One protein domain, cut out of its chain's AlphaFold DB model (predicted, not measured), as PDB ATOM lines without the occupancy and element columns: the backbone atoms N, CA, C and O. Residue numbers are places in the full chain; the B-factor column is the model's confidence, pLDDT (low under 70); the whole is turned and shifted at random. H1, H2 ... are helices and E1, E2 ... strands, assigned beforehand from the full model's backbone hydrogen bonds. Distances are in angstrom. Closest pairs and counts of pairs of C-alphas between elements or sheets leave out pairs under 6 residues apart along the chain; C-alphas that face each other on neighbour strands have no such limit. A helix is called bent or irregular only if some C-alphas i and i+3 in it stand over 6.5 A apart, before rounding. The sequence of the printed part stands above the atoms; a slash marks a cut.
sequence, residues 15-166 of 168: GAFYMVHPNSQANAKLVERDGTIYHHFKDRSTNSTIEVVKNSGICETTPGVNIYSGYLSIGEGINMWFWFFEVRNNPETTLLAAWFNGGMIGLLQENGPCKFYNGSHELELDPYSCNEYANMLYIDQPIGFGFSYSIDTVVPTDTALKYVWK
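What this domain is: This is residues 15 to 166 of the 168 residues of the protein "Alpha/Beta hydrolase protein" of Aspergillus pseudonomiae (UniProt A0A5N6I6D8). One strongly twisted sheet of seven strands makes the core, with the short helices H1 and H2 on its opposite faces and H3, the longest helix, slantwise to its strands. A small hairpin of E7 and E8 packs with E7 on H2. The printed part has 152 residues, with elements in the order H1 E1 E2 E3 E4 E5 E6 H2 E7 E8 E9 H3. The large sheet, mixed, has the order E1 E2 E3 E4 E5 E9 E6; the class is mixed, helices and strands. The whole is compact and rounded, with a radius of gyration of the C-alphas of 15.4 A and spans of 40 by 33 by 33 A.

How they stand to each other: H1, residues 15 to 20, is on the sheet at a height of 7.9 A. E1, residues 29 to 33, E2, residues 36 to 43, E3, residues 48 to 54, E4, residues 67 to 73, and E5, residues 78 to 85, form a meander, each strand the antiparallel neighbour of the one before. N 31 and O 38 are 2.9 A apart across the hairpin of E1 and E2, N 41 and O 50 2.8 A across E2 and E3, N 51 and O 71 2.9 A across E3 and E4, and N 72 and O 80 2.8 A across E4 and E5. H1 lies over E5; its closest C-alphas to E4 are those of Phe 17 and Tyr 68, 7.5 A. E9, residues 135 to 140, is antiparallel to E5, with N 83 and O 138 2.9 A apart, and parallel to the edge strand E6, residues 96 to 101, with N 97 and O 135 2.8 A apart. H2, residues 105 to 111, is over E6 at a height of 9.2 A. H2 and E7, residues 114 to 116, come closest at the C-alphas of Leu 108 and Lys 115, 4.8 A. E7 and E8, residues 123 to 125, form a hairpin, with N 115 and O 124 2.9 A apart. H3, residues 157 to 166, is only just over E9, on which 3 of its C-alphas fall, at a height of 8.8 A. The O i to N i+4 pairs within hydrogen-bond range are 1 of 2 in H1, 2 of 3 in H2 and 3 of 6 in H3.

Where its parts are: H1 begins at C-alpha 15, (145.197, 12.412, 112.428). E2 is 22.1 A long, E5 23.3 A, E3 19.4 A and E4 19.2 A. H2 is irregular: C-alphas 108 and 111 are 7.3 A apart. H3 is 14.7 A long and ends at C-alpha 166, (131.659, 23.363, 120.144).

The domain as a whole: The C-alphas farthest apart are those of Arg 44 and Asn 118, 45.9 A. The printed part has no cut. The long links are E3 to E4, 12 residues, and E9 to H3, 16 residues; in the latter, residues 149 to 150 pair antiparallel with residues 78 to 79 of E5. The mean pLDDT of the printed part is 84.3; residues 15 to 27, 91 to 93 and 102 are under 70.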
ATOM      1  N   GLY A  15     145.837  13.545 111.752       53.28
ATOM      2  CA  GLY A  15     145.197  12.412 112.428       53.28
ATOM      3  C   GLY A  15     144.719  12.726 113.844       53.28
ATOM      4  O   GLY A  15     143.567  12.444 114.156       53.28
ATOM      5  N   ALA A  16     145.538  13.391 114.664       52.88
ATOM      6  CA  ALA A  16     145.151  13.726 116.030       52.88
ATOM      7  C   ALA A  16     144.171  14.904 116.145       52.88
ATOM      8  O   ALA A  16     143.263  14.855 116.969       52.88
ATOM      9  N   PHE A  17     144.263  15.919 115.281       54.94
ATOM     10  CA  PHE A  17     143.251  16.983 115.221       54.94
ATOM     11  C   PHE A  17     141.886  16.434 114.762       54.94
ATOM     12  O   PHE A  17     140.834  16.800 115.285       54.94
ATOM     13  N   TYR A  18     141.894  15.475 113.835       60.19
ATOM     14  CA  TYR A  18     140.692  14.769 113.402       60.19
ATOM     15  C   TYR A  18     140.070  13.870 114.477       60.19
ATOM     16  O   TYR A  18     138.889  13.542 114.343       60.19
ATOM     17  N   MET A  19     140.816  13.493 115.526       50.38
ATOM     18  CA  MET A  19     140.236  12.839 116.706       50.38
ATOM     19  C   MET A  19     139.350  13.800 117.506       50.38
ATOM     20  O   MET A  19     138.357  13.359 118.073       50.38
ATOM     21  N   VAL A  20     139.675  15.099 117.514       55.00
ATOM     22  CA  VAL A  20     138.872  16.141 118.180       55.00
ATOM     23  C   VAL A  20     137.653  16.523 117.330       55.00
ATOM     24  O   VAL A  20     136.566  16.718 117.853       55.00
ATOM     25  N   HIS A  21     137.776  16.541 115.996       59.66
ATOM     26  CA  HIS A  21     136.640  16.825 115.107       59.66
ATOM     27  C   HIS A  21     136.487  15.832 113.944       59.66
ATOM     28  O   HIS A  21     136.898  16.120 112.812       59.66
ATOM     29  N   PRO A  22     135.782  14.705 114.162       54.16
ATOM     30  CA  PRO A  22     135.577  13.661 113.154       54.16
ATOM     31  C   PRO A  22     134.803  14.132 111.912       54.16
ATOM     32  O   PRO A  22     135.063  13.679 110.801       54.16
ATOM     33  N   ASN A  23     133.881  15.088 112.066       51.72
ATOM     34  CA  ASN A  23     133.073  15.615 110.956       51.72
ATOM     35  C   ASN A  23     133.806  16.668 110.101       51.72
ATOM     36  O   ASN A  23     133.321  17.041 109.033       51.72
ATOM     37  N   SER A  24     134.985  17.131 110.534       53.97
ATOM     38  CA  SER A  24     135.818  18.080 109.776       53.97
ATOM     39  C   SER A  24     136.667  17.406 108.683       53.97
ATOM     40  O   SER A  24     137.270  18.088 107.850       53.97
ATOM     41  N   GLN A  25     136.676  16.066 108.654       51.12
ATOM     42  CA  GLN A  25     137.667  15.220 107.982       51.12
ATOM     43  C   GLN A  25     137.769  15.324 106.450       51.12
ATOM     44  O   GLN A  25     138.726  14.801 105.891       51.12
ATOM     45  N   ALA A  26     136.854  15.991 105.737       52.94
ATOM     46  CA  ALA A  26     136.803  15.852 104.274       52.94
ATOM     47  C   ALA A  26     137.177  17.093 103.440       52.94
ATOM     48  O   ALA A  26     137.430  16.927 102.252       52.94
ATOM     49  N   ASN A  27     137.199  18.322 103.981       58.94
ATOM     50  CA  ASN A  27     137.317  19.531 103.136       58.94
ATOM     51  C   ASN A  27     138.007  20.728 103.820       58.94
ATOM     52  O   ASN A  27     137.455  21.830 103.849       58.94
ATOM     53  N   ALA A  28     139.207  20.539 104.372       71.44
ATOM     54  CA  ALA A  28     140.015  21.679 104.809       71.44
ATOM     55  C   ALA A  28     140.396  22.540 103.592       71.44
ATOM     56  O   ALA A  28     141.003  22.038 102.644       71.44
ATOM     57  N   LYS A  29     140.075  23.836 103.608       86.94
ATOM     58  CA  LYS A  29     140.608  24.787 102.629       86.94
ATOM     59  C   LYS A  29     141.956  25.291 103.136       86.94
ATOM     60  O   LYS A  29     142.024  25.843 104.229       86.94
ATOM     61  N   LEU A  30     143.006  25.140 102.337       87.56
ATOM     62  CA  LEU A  30     144.287  25.781 102.623       87.56
ATOM     63  C   LEU A  30     144.200  27.262 102.250       87.56
ATOM     64  O   LEU A  30     143.763  27.610 101.149       87.56
ATOM     65  N   VAL A  31     144.579  28.129 103.182       90.75
ATOM     66  CA  VAL A  31     144.635  29.579 102.987       90.75
ATOM     67  C   VAL A  31     146.016  30.043 103.410       90.75
ATOM     68  O   VAL A  31     146.395  29.864 104.558       90.75
ATOM     69  N   GLU A  32     146.767  30.639 102.493       91.81
ATOM     70  CA  GLU A  32     148.053  31.246 102.818       91.81
ATOM     71  C   GLU A  32     147.849  32.720 103.181       91.81
ATOM     72  O   GLU A  32     147.172  33.453 102.454       91.81
ATOM     73  N   ARG A  33     148.403  33.146 104.318       92.56
ATOM     74  CA  ARG A  33     148.454  34.553 104.742       92.56
ATOM     75  C   ARG A  33     149.850  34.823 105.284       92.56
ATOM     76  O   ARG A  33     150.309  34.091 106.155       92.56
ATOM     77  N   ASP A  34     150.529  35.826 104.732       92.75
ATOM     78  CA  ASP A  34     151.869  36.249 105.163       92.75
ATOM     79  C   ASP A  34     152.891  35.094 105.255       92.75
ATOM     80  O   ASP A  34     153.675  34.998 106.196       92.75
ATOM     81  N   GLY A  35     152.849  34.168 104.288       89.69
ATOM     82  CA  GLY A  35     153.723  32.989 104.239       89.69
ATOM     83  C   GLY A  35     153.361  31.865 105.220       89.69
ATOM     84  O   GLY A  35     154.046  30.845 105.259       89.69
ATOM     85  N   THR A  36     152.285  32.014 105.998       89.31
ATOM     86  CA  THR A  36     151.760  30.974 106.892       89.31
ATOM     87  C   THR A  36     150.579  30.263 106.240       89.31
ATOM     88  O   THR A  36     149.643  30.900 105.751       89.31
ATOM     89  N   ILE A  37     150.603  28.928 106.248       90.56
ATOM     90  CA  ILE A  37     149.518  28.094 105.722       90.56
ATOM     91  C   ILE A  37     148.528  27.790 106.844       90.56
ATOM     92  O   ILE A  37     148.857  27.128 107.828       90.56
ATOM     93  N   TYR A  38     147.291  28.228 106.650       90.50
ATOM     94  CA  TYR A  38     146.165  27.951 107.527       90.50
ATOM     95  C   TYR A  38     145.299  26.845 106.933       90.50
ATOM     96  O   TYR A  38     144.871  26.912 105.777       90.50
ATOM     97  N   HIS A  39     144.986  25.847 107.748       89.56
ATOM     98  CA  HIS A  39     143.963  24.856 107.463       89.56
ATOM     99  C   HIS A  39     142.625  25.385 107.974       89.56
ATOM    100  O   HIS A  39     142.417  25.499 109.179       89.56
ATOM    101  N   HIS A  40     141.727  25.729 107.056       88.56
ATOM    102  CA  HIS A  40     140.424  26.301 107.367       88.56
ATOM    103  C   HIS A  40     139.338  25.230 107.218       88.56
ATOM    104  O   HIS A  40     139.050  24.753 106.116       88.56
ATOM    105  N   PHE A  41     138.702  24.884 108.329       84.94
ATOM    106  CA  PHE A  41     137.594  23.944 108.428       84.94
ATOM    107  C   PHE A  41     136.304  24.708 108.703       84.94
ATOM    108  O   PHE A  41     136.289  25.640 109.499       84.94
ATOM    109  N   LYS A  42     135.208  24.310 108.062       83.31
ATOM    110  CA  LYS A  42     133.874  24.818 108.392       83.31
ATOM    111  C   LYS A  42     133.012  23.667 108.856       83.31
ATOM    112  O   LYS A  42     132.734  22.758 108.071       83.31
ATOM    113  N   ASP A  43     132.572  23.731 110.101       77.12
ATOM    114  CA  ASP A  43     131.612  22.788 110.637       77.12
ATOM    115  C   ASP A  43     130.195  23.324 110.418       77.12
ATOM    116  O   ASP A  43     129.764  24.323 110.999       77.12
ATOM    117  N   ARG A  44     129.451  22.634 109.550       75.25
ATOM    118  CA  ARG A  44     128.063  22.989 109.242       75.25
ATOM    119  C   ARG A  44     127.110  22.681 110.394       75.25
ATOM    120  O   ARG A  44     126.058  23.304 110.459       75.25
ATOM    121  N   SER A  45     127.444  21.729 111.267       73.62
ATOM    122  CA  SER A  45     126.561  21.303 112.357       73.62
ATOM    123  C   SER A  45     126.500  22.338 113.480       73.62
ATOM    124  O   SER A  45     125.423  22.633 113.995       73.62
ATOM    125  N   THR A  46     127.637  22.959 113.796       74.56
ATOM    126  CA  THR A  46     127.751  24.005 114.824       74.56
ATOM    127  C   THR A  46     127.746  25.428 114.257       74.56
ATOM    128  O   THR A  46     127.758  26.391 115.037       74.56
ATOM    129  N   ASN A  47     127.703  25.553 112.922       82.88
ATOM    130  CA  ASN A  47     127.918  26.784 112.154       82.88
ATOM    131  C   ASN A  47     129.201  27.515 112.582       82.88
ATOM    132  O   ASN A  47     129.222  28.736 112.738       82.88
ATOM    133  N   SER A  48     130.257  26.743 112.829       84.75
ATOM    134  CA  SER A  48     131.540  27.242 113.302       84.75
ATOM    135  C   SER A  48     132.625  27.063 112.245       84.75
ATOM    136  O   SER A  48     132.476  26.357 111.243       84.75
ATOM    137  N   THR A  49     133.716  27.781 112.434       88.69
ATOM    138  CA  THR A  49     134.889  27.762 111.576       88.69
ATOM    139  C   THR A  49     136.106  27.532 112.445       88.69
ATOM    140  O   THR A  49     136.221  28.149 113.494       88.69
ATOM    141  N   ILE A  50     137.016  26.672 112.008       88.81
ATOM    142  CA  ILE A  50     138.276  26.436 112.700       88.81
ATOM    143  C   ILE A  50     139.415  26.733 111.745       88.81
ATOM    144  O   ILE A  50     139.466  26.177 110.649       88.81
ATOM    145  N   GLU A  51     140.319  27.613 112.150       91.44
ATOM    146  CA  GLU A  51     141.541  27.921 111.414       91.44
ATOM    147  C   GLU A  51     142.740  27.435 112.224       91.44
ATOM    148  O   GLU A  51     142.897  27.826 113.377       91.44
ATOM    149  N   VAL A  52     143.580  26.588 111.623       92.25
ATOM    150  CA  VAL A  52     144.695  25.920 112.312       92.25
ATOM    151  C   VAL A  52     146.000  26.113 111.560       92.25
ATOM    152  O   VAL A  52     146.054  25.917 110.345       92.25
ATOM    153  N   VAL A  53     147.065  26.409 112.295       92.12
ATOM    154  CA  VAL A  53     148.446  26.315 111.826       92.12
ATOM    155  C   VAL A  53     149.068  25.058 112.418       92.12
ATOM    156  O   VAL A  53     148.992  24.817 113.625       92.12
ATOM    157  N   LYS A  54     149.680  24.246 111.558       90.25
ATOM    158  CA  LYS A  54     150.408  23.046 111.964       90.25
ATOM    159  C   LYS A  54     151.884  23.382 112.188       90.25
ATOM    160  O   LYS A  54     152.483  24.048 111.350       90.25
ATOM    161  N   ASN A  55     152.475  22.850 113.257       92.00
ATOM    162  CA  ASN A  55     153.920  22.861 113.511       92.00
ATOM    163  C   ASN A  55     154.559  24.254 113.421       92.00
ATOM    164  O   ASN A  55     155.478  24.471 112.640       92.00
ATOM    165  N   SER A  56     154.098  25.185 114.265       89.06
ATOM    166  CA  SER A  56     154.654  26.545 114.348       89.06
ATOM    167  C   SER A  56     156.135  26.601 114.747       89.06
ATOM    168  O   SER A  56     156.782  27.617 114.519       89.06
ATOM    169  N   GLY A  57     156.669  25.539 115.363       89.00
ATOM    170  CA  GLY A  57     158.065  25.461 115.812       89.00
ATOM    171  C   GLY A  57     158.384  26.287 117.062       89.00
ATOM    172  O   GLY A  57     159.553  26.465 117.379       89.00
ATOM    173  N   ILE A  58     157.368  26.800 117.765       90.31
ATOM    174  CA  ILE A  58     157.555  27.745 118.881       90.31
ATOM    175  C   ILE A  58     157.793  27.049 120.232       90.31
ATOM    176  O   ILE A  58     158.537  27.568 121.053       90.31
ATOM    177  N   CYS A  59     157.138  25.915 120.494       93.56
ATOM    178  CA  CYS A  59     157.073  25.318 121.837       93.56
ATOM    179  C   CYS A  59     157.550  23.865 121.844       93.56
ATOM    180  O   CYS A  59     158.601  23.552 122.389       93.56
ATOM    181  N   GLU A  60     156.795  22.979 121.199       93.88
ATOM    182  CA  GLU A  60     157.168  21.578 121.039       93.88
ATOM    183  C   GLU A  60     157.967  21.408 119.746       93.88
ATOM    184  O   GLU A  60     157.516  21.794 118.665       93.88
ATOM    185  N   THR A  61     159.166  20.850 119.874       93.75
ATOM    186  CA  THR A  61     160.142  20.673 118.790       93.75
ATOM    187  C   THR A  61     160.624  19.226 118.680       93.75
ATOM    188  O   THR A  61     161.465  18.917 117.832       93.75
ATOM    189  N   THR A  62     160.075  18.319 119.496       93.25
ATOM    190  CA  THR A  62     160.390  16.891 119.454       93.25
ATOM    191  C   THR A  62     160.049  16.312 118.075       93.25
ATOM    192  O   THR A  62     158.911  16.447 117.611       93.25
ATOM    193  N   PRO A  63     161.000  15.649 117.390       91.62
ATOM    194  CA  PRO A  63     160.750  15.069 116.078       91.62
ATOM    195  C   PRO A  63     159.580  14.081 116.093       91.62
ATOM    196  O   PRO A  63     159.544  13.156 116.898       91.62
ATOM    197  N   GLY A  64     158.644  14.258 115.160       88.81
ATOM    198  CA  GLY A  64     157.479  13.383 115.012       88.81
ATOM    199  C   GLY A  64     156.264  13.769 115.857       88.81
ATOM    200  O   GLY A  64     155.198  13.208 115.624       88.81
ATOM    201  N   VAL A  65     156.383  14.748 116.757       90.81
ATOM    202  CA  VAL A  65     155.254  15.264 117.544       90.81
ATOM    203  C   VAL A  65     154.619  16.427 116.798       90.81
ATOM    204  O   VAL A  65     155.275  17.439 116.543       90.81
ATOM    205  N   ASN A  66     153.348  16.295 116.412       90.94
ATOM    206  CA  ASN A  66     152.653  17.389 115.750       90.94
ATOM    207  C   ASN A  66     151.999  18.335 116.760       90.94
ATOM    208  O   ASN A  66     151.459  17.926 117.791       90.94
ATOM    209  N   ILE A  67     151.994  19.615 116.402       92.56
ATOM    210  CA  ILE A  67     151.286  20.666 117.122       92.56
ATOM    211  C   ILE A  67     150.340  21.410 116.205       92.56
ATOM    212  O   ILE A  67     150.597  21.585 115.010       92.56
ATOM    213  N   TYR A  68     149.259  21.888 116.800       92.69
ATOM    214  CA  TYR A  68     148.191  22.572 116.099       92.69
ATOM    215  C   TYR A  68     147.716  23.723 116.966       92.69
ATOM    216  O   TYR A  68     147.220  23.506 118.068       92.69
ATOM    217  N   SER A  69     147.873  24.947 116.489       93.50
ATOM    218  CA  SER A  69     147.371  26.132 117.177       93.50
ATOM    219  C   SER A  69     146.434  26.899 116.265       93.50
ATOM    220  O   SER A  69     146.574  26.861 115.038       93.50
ATOM    221  N   GLY A  70     145.434  27.552 116.841       93.50
ATOM    222  CA  GLY A  70     144.395  28.130 116.014       93.50
ATOM    223  C   GLY A  70     143.217  28.710 116.763       93.50
ATOM    224  O   GLY A  70     143.170  28.737 117.991       93.50
ATOM    225  N   TYR A  71     142.250  29.157 115.970       92.81
ATOM    226  CA  TYR A  71     141.008  29.731 116.457       92.81
ATOM    227  C   TYR A  71     139.812  28.892 116.034       92.81
ATOM    228  O   TYR A  71     139.696  28.503 114.871       92.81
ATOM    229  N   LEU A  72     138.889  28.687 116.970       91.62
ATOM    230  CA  LEU A  72     137.498  28.352 116.698       91.62
ATOM    231  C   LEU A  72     136.674  29.646 116.679       91.62
ATOM    232  O   LEU A  72     136.486  30.298 117.707       91.62
ATOM    233  N   SER A  73     136.139  29.988 115.516       90.56
ATOM    234  CA  SER A  73     135.206  31.092 115.308       90.56
ATOM    235  C   SER A  73     133.777  30.562 115.253       90.56
ATOM    236  O   SER A  73     133.440  29.718 114.425       90.56
ATOM    237  N   ILE A  74     132.899  31.083 116.102       84.88
ATOM    238  CA  ILE A  74     131.524  30.569 116.267       84.88
ATOM    239  C   ILE A  74     130.434  31.551 115.806       84.88
ATOM    240  O   ILE A  74     129.252  31.321 116.065       84.88
ATOM    241  N   GLY A  75     130.830  32.626 115.119       81.44
ATOM    242  CA  GLY A  75     129.955  33.730 114.717       81.44
ATOM    243  C   GLY A  75     130.041  34.929 115.666       81.44
ATOM    244  O   GLY A  75     130.711  34.869 116.693       81.44
ATOM    245  N   GLU A  76     129.401  36.041 115.283       81.00
ATOM    246  CA  GLU A  76     129.274  37.262 116.112       81.00
ATOM    247  C   GLU A  76     130.612  37.862 116.589       81.00
ATOM    248  O   GLU A  76     130.697  38.506 117.631       81.00
ATOM    249  N   GLY A  77     131.681  37.632 115.820       86.81
ATOM    250  CA  GLY A  77     133.022  38.117 116.146       86.81
ATOM    251  C   GLY A  77     133.714  37.362 117.283       86.81
ATOM    252  O   GLY A  77     134.778  37.804 117.704       86.81
ATOM    253  N   ILE A  78     133.159  36.241 117.758       89.50
ATOM    254  CA  ILE A  78     133.715  35.445 118.859       89.50
ATOM    255  C   ILE A  78     134.725  34.429 118.321       89.50
ATOM    256  O   ILE A  78     134.386  33.588 117.481       89.50
ATOM    257  N   ASN A  79     135.951  34.490 118.844       92.31
ATOM    258  CA  ASN A  79     137.085  33.665 118.439       92.31
ATOM    259  C   ASN A  79     137.774  33.076 119.676       92.31
ATOM    260  O   ASN A  79     138.316  33.805 120.507       92.31
ATOM    261  N   MET A  80     137.751  31.750 119.790       91.31
ATOM    262  CA  MET A  80     138.363  31.003 120.886       91.31
ATOM    263  C   MET A  80     139.702  30.427 120.445       91.31
ATOM    264  O   MET A  80     139.752  29.659 119.485       91.31
ATOM    265  N   TRP A  81     140.771  30.788 121.141       93.25
ATOM    266  CA  TRP A  81     142.106  30.262 120.900       93.25
ATOM    267  C   TRP A  81     142.294  28.891 121.547       93.25
ATOM    268  O   TRP A  81     141.854  28.644 122.675       93.25
ATOM    269  N   PHE A  82     143.007  28.016 120.847       92.56
ATOM    270  CA  PHE A  82     143.468  26.749 121.388       92.56
ATOM    271  C   PHE A  82     144.878  26.412 120.910       92.56
ATOM    272  O   PHE A  82     145.348  26.873 119.863       92.56
ATOM    273  N   TRP A  83     145.536  25.542 121.670       93.81
ATOM    274  CA  TRP A  83     146.803  24.938 121.291       93.81
ATOM    275  C   TRP A  83     146.808  23.463 121.674       93.81
ATOM    276  O   TRP A  83     146.713  23.096 122.843       93.81
ATOM    277  N   PHE A  84     146.881  22.618 120.658       93.25
ATOM    278  CA  PHE A  84     146.898  21.176 120.768       93.25
ATOM    279  C   PHE A  84     148.300  20.619 120.505       93.25
ATOM    280  O   PHE A  84     148.988  21.047 119.572       93.25
ATOM    281  N   PHE A  85     148.689  19.642 121.316       93.38
ATOM    282  CA  PHE A  85     149.963  18.941 121.249       93.38
ATOM    283  C   PHE A  85     149.707  17.443 121.270       93.38
ATOM    284  O   PHE A  85     149.050  16.930 122.182       93.38
ATOM    285  N   GLU A  86     150.239  16.738 120.278       92.44
ATOM    286  CA  GLU A  86     150.254  15.283 120.323       92.44
ATOM    287  C   GLU A  86     151.103  14.785 121.495       92.44
ATOM    288  O   GLU A  86     152.046  15.446 121.953       92.44
ATOM    289  N   VAL A  87     150.752  13.600 121.985       92.81
ATOM    290  CA  VAL A  87     151.578  12.892 122.957       92.81
ATOM    291  C   VAL A  87     152.934  12.542 122.331       92.81
ATOM    292  O   VAL A  87     153.010  12.110 121.179       92.81
ATOM    293  N   ARG A  88     154.017  12.694 123.097       92.38
ATOM    294  CA  ARG A  88     155.387  12.359 122.672       92.38
ATOM    295  C   ARG A  88     155.592  10.858 122.483       92.38
ATOM    296  O   ARG A  88     156.356  10.441 121.617       92.38
ATOM    297  N   ASN A  89     154.877  10.050 123.265       84.38
ATOM    298  CA  ASN A  89     154.976   8.596 123.278       84.38
ATOM    299  C   ASN A  89     153.629   7.955 122.905       84.38
ATOM    300  O   ASN A  89     152.604   8.244 123.513       84.38
ATOM    301  N   ASN A  90     153.635   7.026 121.947       76.81
ATOM    302  CA  ASN A  90     152.478   6.201 121.558       76.81
ATOM    303  C   ASN A  90     151.188   6.986 121.202       76.81
ATOM    304  O   ASN A  90     150.147   6.783 121.835       76.81
ATOM    305  N   PRO A  91     151.194   7.832 120.157       63.84
ATOM    306  CA  PRO A  91     150.029   8.645 119.795       63.84
ATOM    307  C   PRO A  91     148.783   7.851 119.397       63.84
ATOM    308  O   PRO A  91     147.672   8.319 119.634       63.84
ATOM    309  N   GLU A  92     148.933   6.639 118.859       62.94
ATOM    310  CA  GLU A  92     147.811   5.897 118.267       62.94
ATOM    311  C   GLU A  92     146.817   5.291 119.275       62.94
ATOM    312  O   GLU A  92     145.695   4.960 118.899       62.94
ATOM    313  N   THR A  93     147.185   5.153 120.552       68.88
ATOM    314  CA  THR A  93     146.321   4.547 121.592       68.88
ATOM    315  C   THR A  93     146.000   5.492 122.744       68.88
ATOM    316  O   THR A  93     145.406   5.077 123.740       68.88
ATOM    317  N   THR A  94     146.437   6.745 122.652       79.69
ATOM    318  CA  THR A  94     146.473   7.650 123.798       79.69
ATOM    319  C   THR A  94     145.266   8.581 123.829       79.69
ATOM    320  O   THR A  94     144.848   9.133 122.812       79.69
ATOM    321  N   LEU A  95     144.702   8.764 125.025       82.75
ATOM    322  CA  LEU A  95     143.516   9.588 125.256       82.75
ATOM    323  C   LEU A  95     143.797  11.084 125.033       82.75
ATOM    324  O   LEU A  95     144.917  11.568 125.212       82.75
ATOM    325  N   LEU A  96     142.741  11.815 124.671       87.62
ATOM    326  CA  LEU A  96     142.712  13.276 124.653       87.62
ATOM    327  C   LEU A  96     142.440  13.802 126.067       87.62
ATOM    328  O   LEU A  96     141.472  13.388 126.706       87.62
ATOM    329  N   ALA A  97     143.252  14.749 126.525       90.25
ATOM    330  CA  ALA A  97     143.022  15.512 127.742       90.25
ATOM    331  C   ALA A  97     142.891  17.000 127.399       90.25
ATOM    332  O   ALA A  97     143.778  17.593 126.785       90.25
ATOM    333  N   ALA A  98     141.774  17.603 127.804       90.94
ATOM    334  CA  ALA A  98     141.561  19.040 127.690       90.94
ATOM    335  C   ALA A  98     141.969  19.737 128.994       90.94
ATOM    336  O   ALA A  98     141.607  19.288 130.084       90.94
ATOM    337  N   TRP A  99     142.702  20.839 128.875       91.38
ATOM    338  CA  TRP A  99     143.156  21.655 129.993       91.38
ATOM    339  C   TRP A  99     142.538  23.049 129.930       91.38
ATOM    340  O   TRP A  99     142.576  23.719 128.894       91.38
ATOM    341  N   PHE A 100     142.007  23.497 131.066       87.19
ATOM    342  CA  PHE A 100     141.273  24.751 131.184       87.19
ATOM    343  C   PHE A 100     141.901  25.629 132.258       87.19
ATOM    344  O   PHE A 100     141.813  25.317 133.438       87.19
ATOM    345  N   ASN A 101     142.466  26.756 131.840       82.38
ATOM    346  CA  ASN A 101     142.886  27.856 132.703       82.38
ATOM    347  C   ASN A 101     142.505  29.180 132.021       82.38
ATOM    348  O   ASN A 101     142.194  29.201 130.831       82.38
ATOM    349  N   GLY A 102     142.551  30.277 132.777       68.69
ATOM    350  CA  GLY A 102     142.566  31.619 132.197       68.69
ATOM    351  C   GLY A 102     143.916  31.915 131.555       68.69
ATOM    352  O   GLY A 102     144.933  31.892 132.252       68.69
ATOM    353  N   GLY A 103     143.951  32.207 130.254       77.44
ATOM    354  CA  GLY A 103     145.197  32.484 129.543       77.44
ATOM    355  C   GLY A 103     146.081  31.249 129.339       77.44
ATOM    356  O   GLY A 103     145.702  30.102 129.568       77.44
ATOM    357  N   MET A 104     147.329  31.500 128.945       84.94
ATOM    358  CA  MET A 104     148.325  30.463 128.631       84.94
ATOM    359  C   MET A 104     149.140  29.978 129.839       84.94
ATOM    360  O   MET A 104     150.175  29.341 129.660       84.94
ATOM    361  N   ILE A 105     148.700  30.259 131.070       87.94
ATOM    362  CA  ILE A 105     149.464  29.926 132.287       87.94
ATOM    363  C   ILE A 105     149.630  28.411 132.442       87.94
ATOM    364  O   ILE A 105     150.746  27.945 132.649       87.94
ATOM    365  N   GLY A 106     148.556  27.636 132.258       88.38
ATOM    366  CA  GLY A 106     148.630  26.171 132.365       88.38
ATOM    367  C   GLY A 106     149.624  25.550 131.381       88.38
ATOM    368  O   GLY A 106     150.391  24.656 131.730       88.38
ATOM    369  N   LEU A 107     149.659  26.091 130.164       92.50
ATOM    370  CA  LEU A 107     150.563  25.642 129.114       92.50
ATOM    371  C   LEU A 107     152.012  26.054 129.411       92.50
ATOM    372  O   LEU A 107     152.897  25.212 129.388       92.50
ATOM    373  N   LEU A 108     152.271  27.331 129.697       91.81
ATOM    374  CA  LEU A 108     153.640  27.870 129.729       91.81
ATOM    375  C   LEU A 108     154.329  27.798 131.098       91.81
ATOM    376  O   LEU A 108     155.530  28.050 131.177       91.81
ATOM    377  N   GLN A 109     153.588  27.541 132.178       90.19
ATOM    378  CA  GLN A 109     154.124  27.583 133.546       90.19
ATOM    379  C   GLN A 109     153.804  26.345 134.386       90.19
ATOM    380  O   GLN A 109     154.475  26.130 135.393       90.19
ATOM    381  N   GLU A 110     152.807  25.544 134.007       92.31
ATOM    382  CA  GLU A 110     152.392  24.387 134.805       92.31
ATOM    383  C   GLU A 110     152.825  23.077 134.151       92.31
ATOM    384  O   GLU A 110     153.793  22.468 134.596       92.31
ATOM    385  N   ASN A 111     152.117  22.628 133.112       94.44
ATOM    386  CA  ASN A 111     152.258  21.261 132.605       94.44
ATOM    387  C   ASN A 111     152.356  21.143 131.082       94.44
ATOM    388  O   ASN A 111     152.291  20.027 130.554       94.44
ATOM    389  N   GLY A 112     152.469  22.260 130.367       95.31
ATOM    390  CA  GLY A 112     152.602  22.227 128.920       95.31
ATOM    391  C   GLY A 112     153.990  21.822 128.439       95.31
ATOM    392  O   GLY A 112     154.896  21.590 129.238       95.31
ATOM    393  N   PRO A 113     154.146  21.660 127.118       95.88
ATOM    394  CA  PRO A 113     155.313  20.981 126.551       95.88
ATOM    395  C   PRO A 113     156.594  21.803 126.592       95.88
ATOM    396  O   PRO A 113     157.675  21.262 126.373       95.88
ATOM    397  N   CYS A 114     156.473  23.100 126.866       94.88
ATOM    398  CA  CYS A 114     157.581  24.024 126.974       94.88
ATOM    399  C   CYS A 114     157.315  25.072 128.059       94.88
ATOM    400  O   CYS A 114     156.164  25.384 128.374       94.88
ATOM    401  N   LYS A 115     158.390  25.659 128.584       93.25
ATOM    402  CA  LYS A 115     158.326  26.761 129.546       93.25
ATOM    403  C   LYS A 115     159.532  27.680 129.435       93.25
ATOM    404  O   LYS A 115     160.567  27.320 128.877       93.25
ATOM    405  N   PHE A 116     159.386  28.874 129.998       90.69
ATOM    406  CA  PHE A 116     160.504  29.787 130.199       90.69
ATOM    407  C   PHE A 116     161.260  29.389 131.469       90.69
ATOM    408  O   PHE A 116     160.682  29.359 132.556       90.69
ATOM    409  N   TYR A 117     162.559  29.121 131.355       86.44
ATOM    410  CA  TYR A 117     163.412  28.839 132.509       86.44
ATOM    411  C   TYR A 117     164.205  30.074 132.924       86.44
ATOM    412  O   TYR A 117     164.764  30.771 132.087       86.44
ATOM    413  N   ASN A 118     164.289  30.337 134.232       85.44
ATOM    414  CA  ASN A 118     165.194  31.335 134.825       85.44
ATOM    415  C   ASN A 118     165.148  32.740 134.181       85.44
ATOM    416  O   ASN A 118     166.168  33.423 134.110       85.44
ATOM    417  N   GLY A 119     163.975  33.182 133.715       81.19
ATOM    418  CA  GLY A 119     163.822  34.480 133.045       81.19
ATOM    419  C   GLY A 119     164.353  34.521 131.608       81.19
ATOM    420  O   GLY A 119     164.538  35.608 131.068       81.19
ATOM    421  N   SER A 120     164.599  33.360 130.995       87.56
ATOM    422  CA  SER A 120     164.882  33.234 129.566       87.56
ATOM    423  C   SER A 120     163.758  33.845 128.729       87.56
ATOM    424  O   SER A 120     162.588  33.823 129.112       87.56
ATOM    425  N   HIS A 121     164.125  34.380 127.566       87.06
ATOM    426  CA  HIS A 121     163.182  34.837 126.543       87.06
ATOM    427  C   HIS A 121     162.878  33.751 125.501       87.06
ATOM    428  O   HIS A 121     162.093  33.983 124.584       87.06
ATOM    429  N   GLU A 122     163.500  32.581 125.636       88.94
ATOM    430  CA  GLU A 122     163.303  31.428 124.769       88.94
ATOM    431  C   GLU A 122     162.531  30.338 125.515       88.94
ATOM    432  O   GLU A 122     162.681  30.158 126.728       88.94
ATOM    433  N   LEU A 123     161.682  29.627 124.775       91.62
ATOM    434  CA  LEU A 123     160.962  28.469 125.282       91.62
ATOM    435  C   LEU A 123     161.859  27.240 125.188       91.62
ATOM    436  O   LEU A 123     162.428  26.955 124.135       91.62
ATOM    437  N   GLU A 124     161.933  26.483 126.275       93.00
ATOM    438  CA  GLU A 124     162.637  25.205 126.316       93.00
ATOM    439  C   GLU A 124     161.637  24.085 126.594       93.00
ATOM    440  O   GLU A 124     160.637  24.295 127.288       93.00
ATOM    441  N   LEU A 125     161.906  22.891 126.061       95.12
ATOM    442  CA  LEU A 125     161.060  21.719 126.277       95.12
ATOM    443  C   LEU A 125     161.003  21.354 127.761       95.12
ATOM    444  O   LEU A 125     162.033  21.238 128.424       95.12
ATOM    445  N   ASP A 126     159.795  21.104 128.261       95.12
ATOM    446  CA  ASP A 126     159.586  20.591 129.607       95.12
ATOM    447  C   ASP A 126     159.538  19.055 129.588       95.12
ATOM    448  O   ASP A 126     158.574  18.486 129.062       95.12
ATOM    449  N   PRO A 127     160.526  18.350 130.169       93.62
ATOM    450  CA  PRO A 127     160.513  16.887 130.246       93.62
ATOM    451  C   PRO A 127     159.427  16.334 131.184       93.62
ATOM    452  O   PRO A 127     159.208  15.127 131.215       93.62
ATOM    453  N   TYR A 128     158.755  17.189 131.961       93.81
ATOM    454  CA  TYR A 128     157.677  16.799 132.876       93.81
ATOM    455  C   TYR A 128     156.283  17.188 132.367       93.81
ATOM    456  O   TYR A 128     155.326  17.202 133.142       93.81
ATOM    457  N   SER A 129     156.157  17.508 131.076       95.25
ATOM    458  CA  SER A 129     154.875  17.886 130.490       95.25
ATOM    459  C   SER A 129     153.848  16.754 130.534       95.25
ATOM    460  O   SER A 129     154.165  15.573 130.379       95.25
ATOM    461  N   CYS A 130     152.570  17.115 130.656       94.31
ATOM    462  CA  CYS A 130     151.475  16.166 130.498       94.31
ATOM    463  C   CYS A 130     151.432  15.520 129.102       94.31
ATOM    464  O   CYS A 130     150.915  14.404 128.986       94.31
ATOM    465  N   ASN A 131     152.008  16.147 128.064       94.19
ATOM    466  CA  ASN A 131     152.079  15.529 126.736       94.19
ATOM    467  C   ASN A 131     153.103  14.385 126.631       94.19
ATOM    468  O   ASN A 131     153.242  13.790 125.569       94.19
ATOM    469  N   GLU A 132     153.765  13.993 127.722       93.69
ATOM    470  CA  GLU A 132     154.444  12.694 127.806       93.69
ATOM    471  C   GLU A 132     153.458  11.511 127.831       93.69
ATOM    472  O   GLU A 132     153.819  10.402 127.430       93.69
ATOM    473  N   TYR A 133     152.214  11.748 128.277       90.88
ATOM    474  CA  TYR A 133     151.228  10.698 128.572       90.88
ATOM    475  C   TYR A 133     149.857  10.889 127.914       90.88
ATOM    476  O   TYR A 133     149.057   9.953 127.909       90.88
ATOM    477  N   ALA A 134     149.547  12.083 127.401       91.00
ATOM    478  CA  ALA A 134     148.255  12.392 126.800       91.00
ATOM    479  C   ALA A 134     148.386  13.315 125.585       91.00
ATOM    480  O   ALA A 134     149.315  14.111 125.482       91.00
ATOM    481  N   ASN A 135     147.414  13.237 124.678       90.81
ATOM    482  CA  ASN A 135     147.215  14.270 123.671       90.81
ATOM    483  C   ASN A 135     146.605  15.486 124.382       90.81
ATOM    484  O   ASN A 135     145.499  15.383 124.914       90.81
ATOM    485  N   MET A 136     147.315  16.612 124.441       92.88
ATOM    486  CA  MET A 136     146.936  17.755 125.279       92.88
ATOM    487  C   MET A 136     146.286  18.865 124.454       92.88
ATOM    488  O   MET A 136     146.913  19.402 123.544       92.88
ATOM    489  N   LEU A 137     145.054  19.248 124.800       92.62
ATOM    490  CA  LEU A 137     144.334  20.391 124.228       92.62
ATOM    491  C   LEU A 137     144.215  21.510 125.268       92.62
ATOM    492  O   LEU A 137     143.434  21.405 126.211       92.62
ATOM    493  N   TYR A 138     144.954  22.598 125.076       93.50
ATOM    494  CA  TYR A 138     144.847  23.801 125.900       93.50
ATOM    495  C   TYR A 138     143.857  24.772 125.268       93.50
ATOM    496  O   TYR A 138     143.995  25.112 124.092       93.50
ATOM    497  N   ILE A 139     142.875  25.224 126.047       91.25
ATOM    498  CA  ILE A 139     141.823  26.134 125.580       91.25
ATOM    499  C   ILE A 139     141.906  27.423 126.387       91.25
ATOM    500  O   ILE A 139     141.799  27.394 127.614       91.25
ATOM    501  N   ASP A 140     142.079  28.547 125.692       90.31
ATOM    502  CA  ASP A 140     142.126  29.858 126.330       90.31
ATOM    503  C   ASP A 140     140.706  30.362 126.580       90.31
ATOM    504  O   ASP A 140     139.968  30.698 125.649       90.31
ATOM    505  N   GLN A 141     140.288  30.370 127.837       86.50
ATOM    506  CA  GLN A 141     138.945  30.783 128.228       86.50
ATOM    507  C   GLN A 141     138.997  31.619 129.513       86.50
ATOM    508  O   GLN A 141     139.888  31.401 130.329       86.50
ATOM    509  N   PRO A 142     138.038  32.533 129.751       85.38
ATOM    510  CA  PRO A 142     136.894  32.862 128.900       85.38
ATOM    511  C   PRO A 142     137.288  33.737 127.700       85.38
ATOM    512  O   PRO A 142     138.413  34.219 127.594       85.38
ATOM    513  N   ILE A 143     136.342  33.963 126.786       87.25
ATOM    514  CA  ILE A 143     136.540  34.896 125.669       87.25
ATOM    515  C   ILE A 143     136.846  36.299 126.214       87.25
ATOM    516  O   ILE A 143     136.151  36.782 127.108       87.25
ATOM    517  N   GLY A 144     137.861  36.958 125.654       85.38
ATOM    518  CA  GLY A 144     138.354  38.263 126.099       85.38
ATOM    519  C   GLY A 144     139.598  38.189 126.990       85.38
ATOM    520  O   GLY A 144     140.135  39.235 127.347       85.38
ATOM    521  N   PHE A 145     140.066  36.985 127.337       83.81
ATOM    522  CA  PHE A 145     141.338  36.757 128.024       83.81
ATOM    523  C   PHE A 145     142.360  36.076 127.110       83.81
ATOM    524  O   PHE A 145     142.005  35.301 126.222       83.81
ATOM    525  N   GLY A 146     143.639  36.379 127.365       88.19
ATOM    526  CA  GLY A 146     144.770  35.817 126.633       88.19
ATOM    527  C   GLY A 146     144.680  36.102 125.135       88.19
ATOM    528  O   GLY A 146     144.665  37.263 124.727       88.19
ATOM    529  N   PHE A 147     144.640  35.045 124.329       92.06
ATOM    530  CA  PHE A 147     144.480  35.125 122.879       92.06
ATOM    531  C   PHE A 147     143.020  35.016 122.426       92.06
ATOM    532  O   PHE A 147     142.712  35.408 121.305       92.06
ATOM    533  N   SER A 148     142.104  34.529 123.265       91.31
ATOM    534  CA  SER A 148     140.680  34.461 122.922       91.31
ATOM    535  C   SER A 148     140.037  35.845 122.943       91.31
ATOM    536  O   SER A 148     140.129  36.566 123.935       91.31
ATOM    537  N   TYR A 149     139.310  36.211 121.888       91.25
ATOM    538  CA  TYR A 149     138.757  37.559 121.744       91.25
ATOM    539  C   TYR A 149     137.346  37.581 121.151       91.25
ATOM    540  O   TYR A 149     136.900  36.653 120.473       91.25
ATOM    541  N   SER A 150     136.648  38.685 121.412       89.94
ATOM    542  CA  SER A 150     135.414  39.062 120.730       89.94
ATOM    543  C   SER A 150     135.516  40.503 120.245       89.94
ATOM    544  O   SER A 150     136.152  41.328 120.899       89.94
ATOM    545  N   ILE A 151     134.917  40.795 119.091       85.12
ATOM    546  CA  ILE A 151     134.935  42.134 118.488       85.12
ATOM    547  C   ILE A 151     133.824  43.016 119.079       85.12
ATOM    548  O   ILE A 151     134.085  44.163 119.421       85.12
ATOM    549  N   ASP A 152     132.616  42.469 119.262       75.12
ATOM    550  CA  ASP A 152     131.415  43.266 119.572       75.12
ATOM    551  C   ASP A 152     130.641  42.789 120.814       75.12
ATOM    552  O   ASP A 152     129.637  43.391 121.197       75.12
ATOM    553  N   THR A 153     131.069  41.699 121.459       73.31
ATOM    554  CA  THR A 153     130.302  41.060 122.540       73.31
ATOM    555  C   THR A 153     131.155  40.739 123.761       73.31
ATOM    556  O   THR A 153     132.156  40.033 123.685       73.31
ATOM    557  N   VAL A 154     130.704  41.195 124.932       73.12
ATOM    558  CA  VAL A 154     131.167  40.645 126.210       73.12
ATOM    559  C   VAL A 154     130.488  39.292 126.388       73.12
ATOM    560  O   VAL A 154     129.262  39.223 126.431       73.12
ATOM    561  N   VAL A 155     131.274  38.221 126.475       74.31
ATOM    562  CA  VAL A 155     130.758  36.854 126.611       74.31
ATOM    563  C   VAL A 155     130.794  36.453 128.088       74.31
ATOM    564  O   VAL A 155     131.884  36.291 128.640       74.31
ATOM    565  N   PRO A 156     129.642  36.265 128.755       75.50
ATOM    566  CA  PRO A 156     129.624  35.787 130.132       75.50
ATOM    567  C   PRO A 156     130.081  34.323 130.226       75.50
ATOM    568  O   PRO A 156     129.970  33.548 129.271       75.50
ATOM    569  N   THR A 157     130.577  33.916 131.395       71.50
ATOM    570  CA  THR A 157     131.185  32.591 131.612       71.50
ATOM    571  C   THR A 157     130.241  31.418 131.318       71.50
ATOM    572  O   THR A 157     130.668  30.403 130.771       71.50
ATOM    573  N   ASP A 158     128.948  31.550 131.628       75.75
ATOM    574  CA  ASP A 158     127.935  30.516 131.351       75.75
ATOM    575  C   ASP A 158     127.735  30.274 129.843       75.75
ATOM    576  O   ASP A 158     127.428  29.165 129.398       75.75
ATOM    577  N   THR A 159     127.953  31.314 129.045       76.81
ATOM    578  CA  THR A 159     127.894  31.286 127.588       76.81
ATOM    579  C   THR A 159     129.204  30.758 127.011       76.81
ATOM    580  O   THR A 159     129.173  29.948 126.086       76.81
ATOM    581  N   ALA A 160     130.346  31.109 127.611       71.50
ATOM    582  CA  ALA A 160     131.659  30.602 127.209       71.50
ATOM    583  C   ALA A 160     131.749  29.064 127.276       71.50
ATOM    584  O   ALA A 160     132.300  28.444 126.367       71.50
ATOM    585  N   LEU A 161     131.140  28.426 128.285       74.25
ATOM    586  CA  LEU A 161     131.124  26.960 128.395       74.25
ATOM    587  C   LEU A 161     130.428  26.281 127.200       74.25
ATOM    588  O   LEU A 161     130.875  25.239 126.725       74.25
ATOM    589  N   LYS A 162     129.361  26.890 126.664       80.62
ATOM    590  CA  LYS A 162     128.668  26.373 125.468       80.62
ATOM    591  C   LYS A 162     129.571  26.389 124.238       80.62
ATOM    592  O   LYS A 162     129.366  25.605 123.319       80.62
ATOM    593  N   TYR A 163     130.543  27.294 124.209       79.12
ATOM    594  CA  TYR A 163     131.483  27.441 123.105       79.12
ATOM    595  C   TYR A 163     132.645  26.465 123.212       79.12
ATOM    596  O   TYR A 163     133.039  25.904 122.197       79.12
ATOM    597  N   VAL A 164     133.098  26.171 124.432       78.69
ATOM    598  CA  VAL A 164     134.029  25.063 124.683       78.69
ATOM    599  C   VAL A 164     133.459  23.749 124.145       78.69
ATOM    600  O   VAL A 164     134.158  23.020 123.455       78.69
ATOM    601  N   TRP A 165     132.169  23.478 124.365       79.56
ATOM    602  CA  TRP A 165     131.514  22.271 123.837       79.56
ATOM    603  C   TRP A 165     131.376  22.243 122.306       79.56
ATOM    604  O   TRP A 165     131.049  21.215 121.733       79.56
ATOM    605  N   LYS A 166     131.581  23.367 121.612       75.25
ATOM    606  CA  LYS A 166     131.659  23.363 120.144       75.25
ATOM    607  C   LYS A 166     133.055  23.002 119.637       75.25
ATOM    608  O   LYS A 166     133.172  22.679 118.462       75.25
TER     609      LYS A 166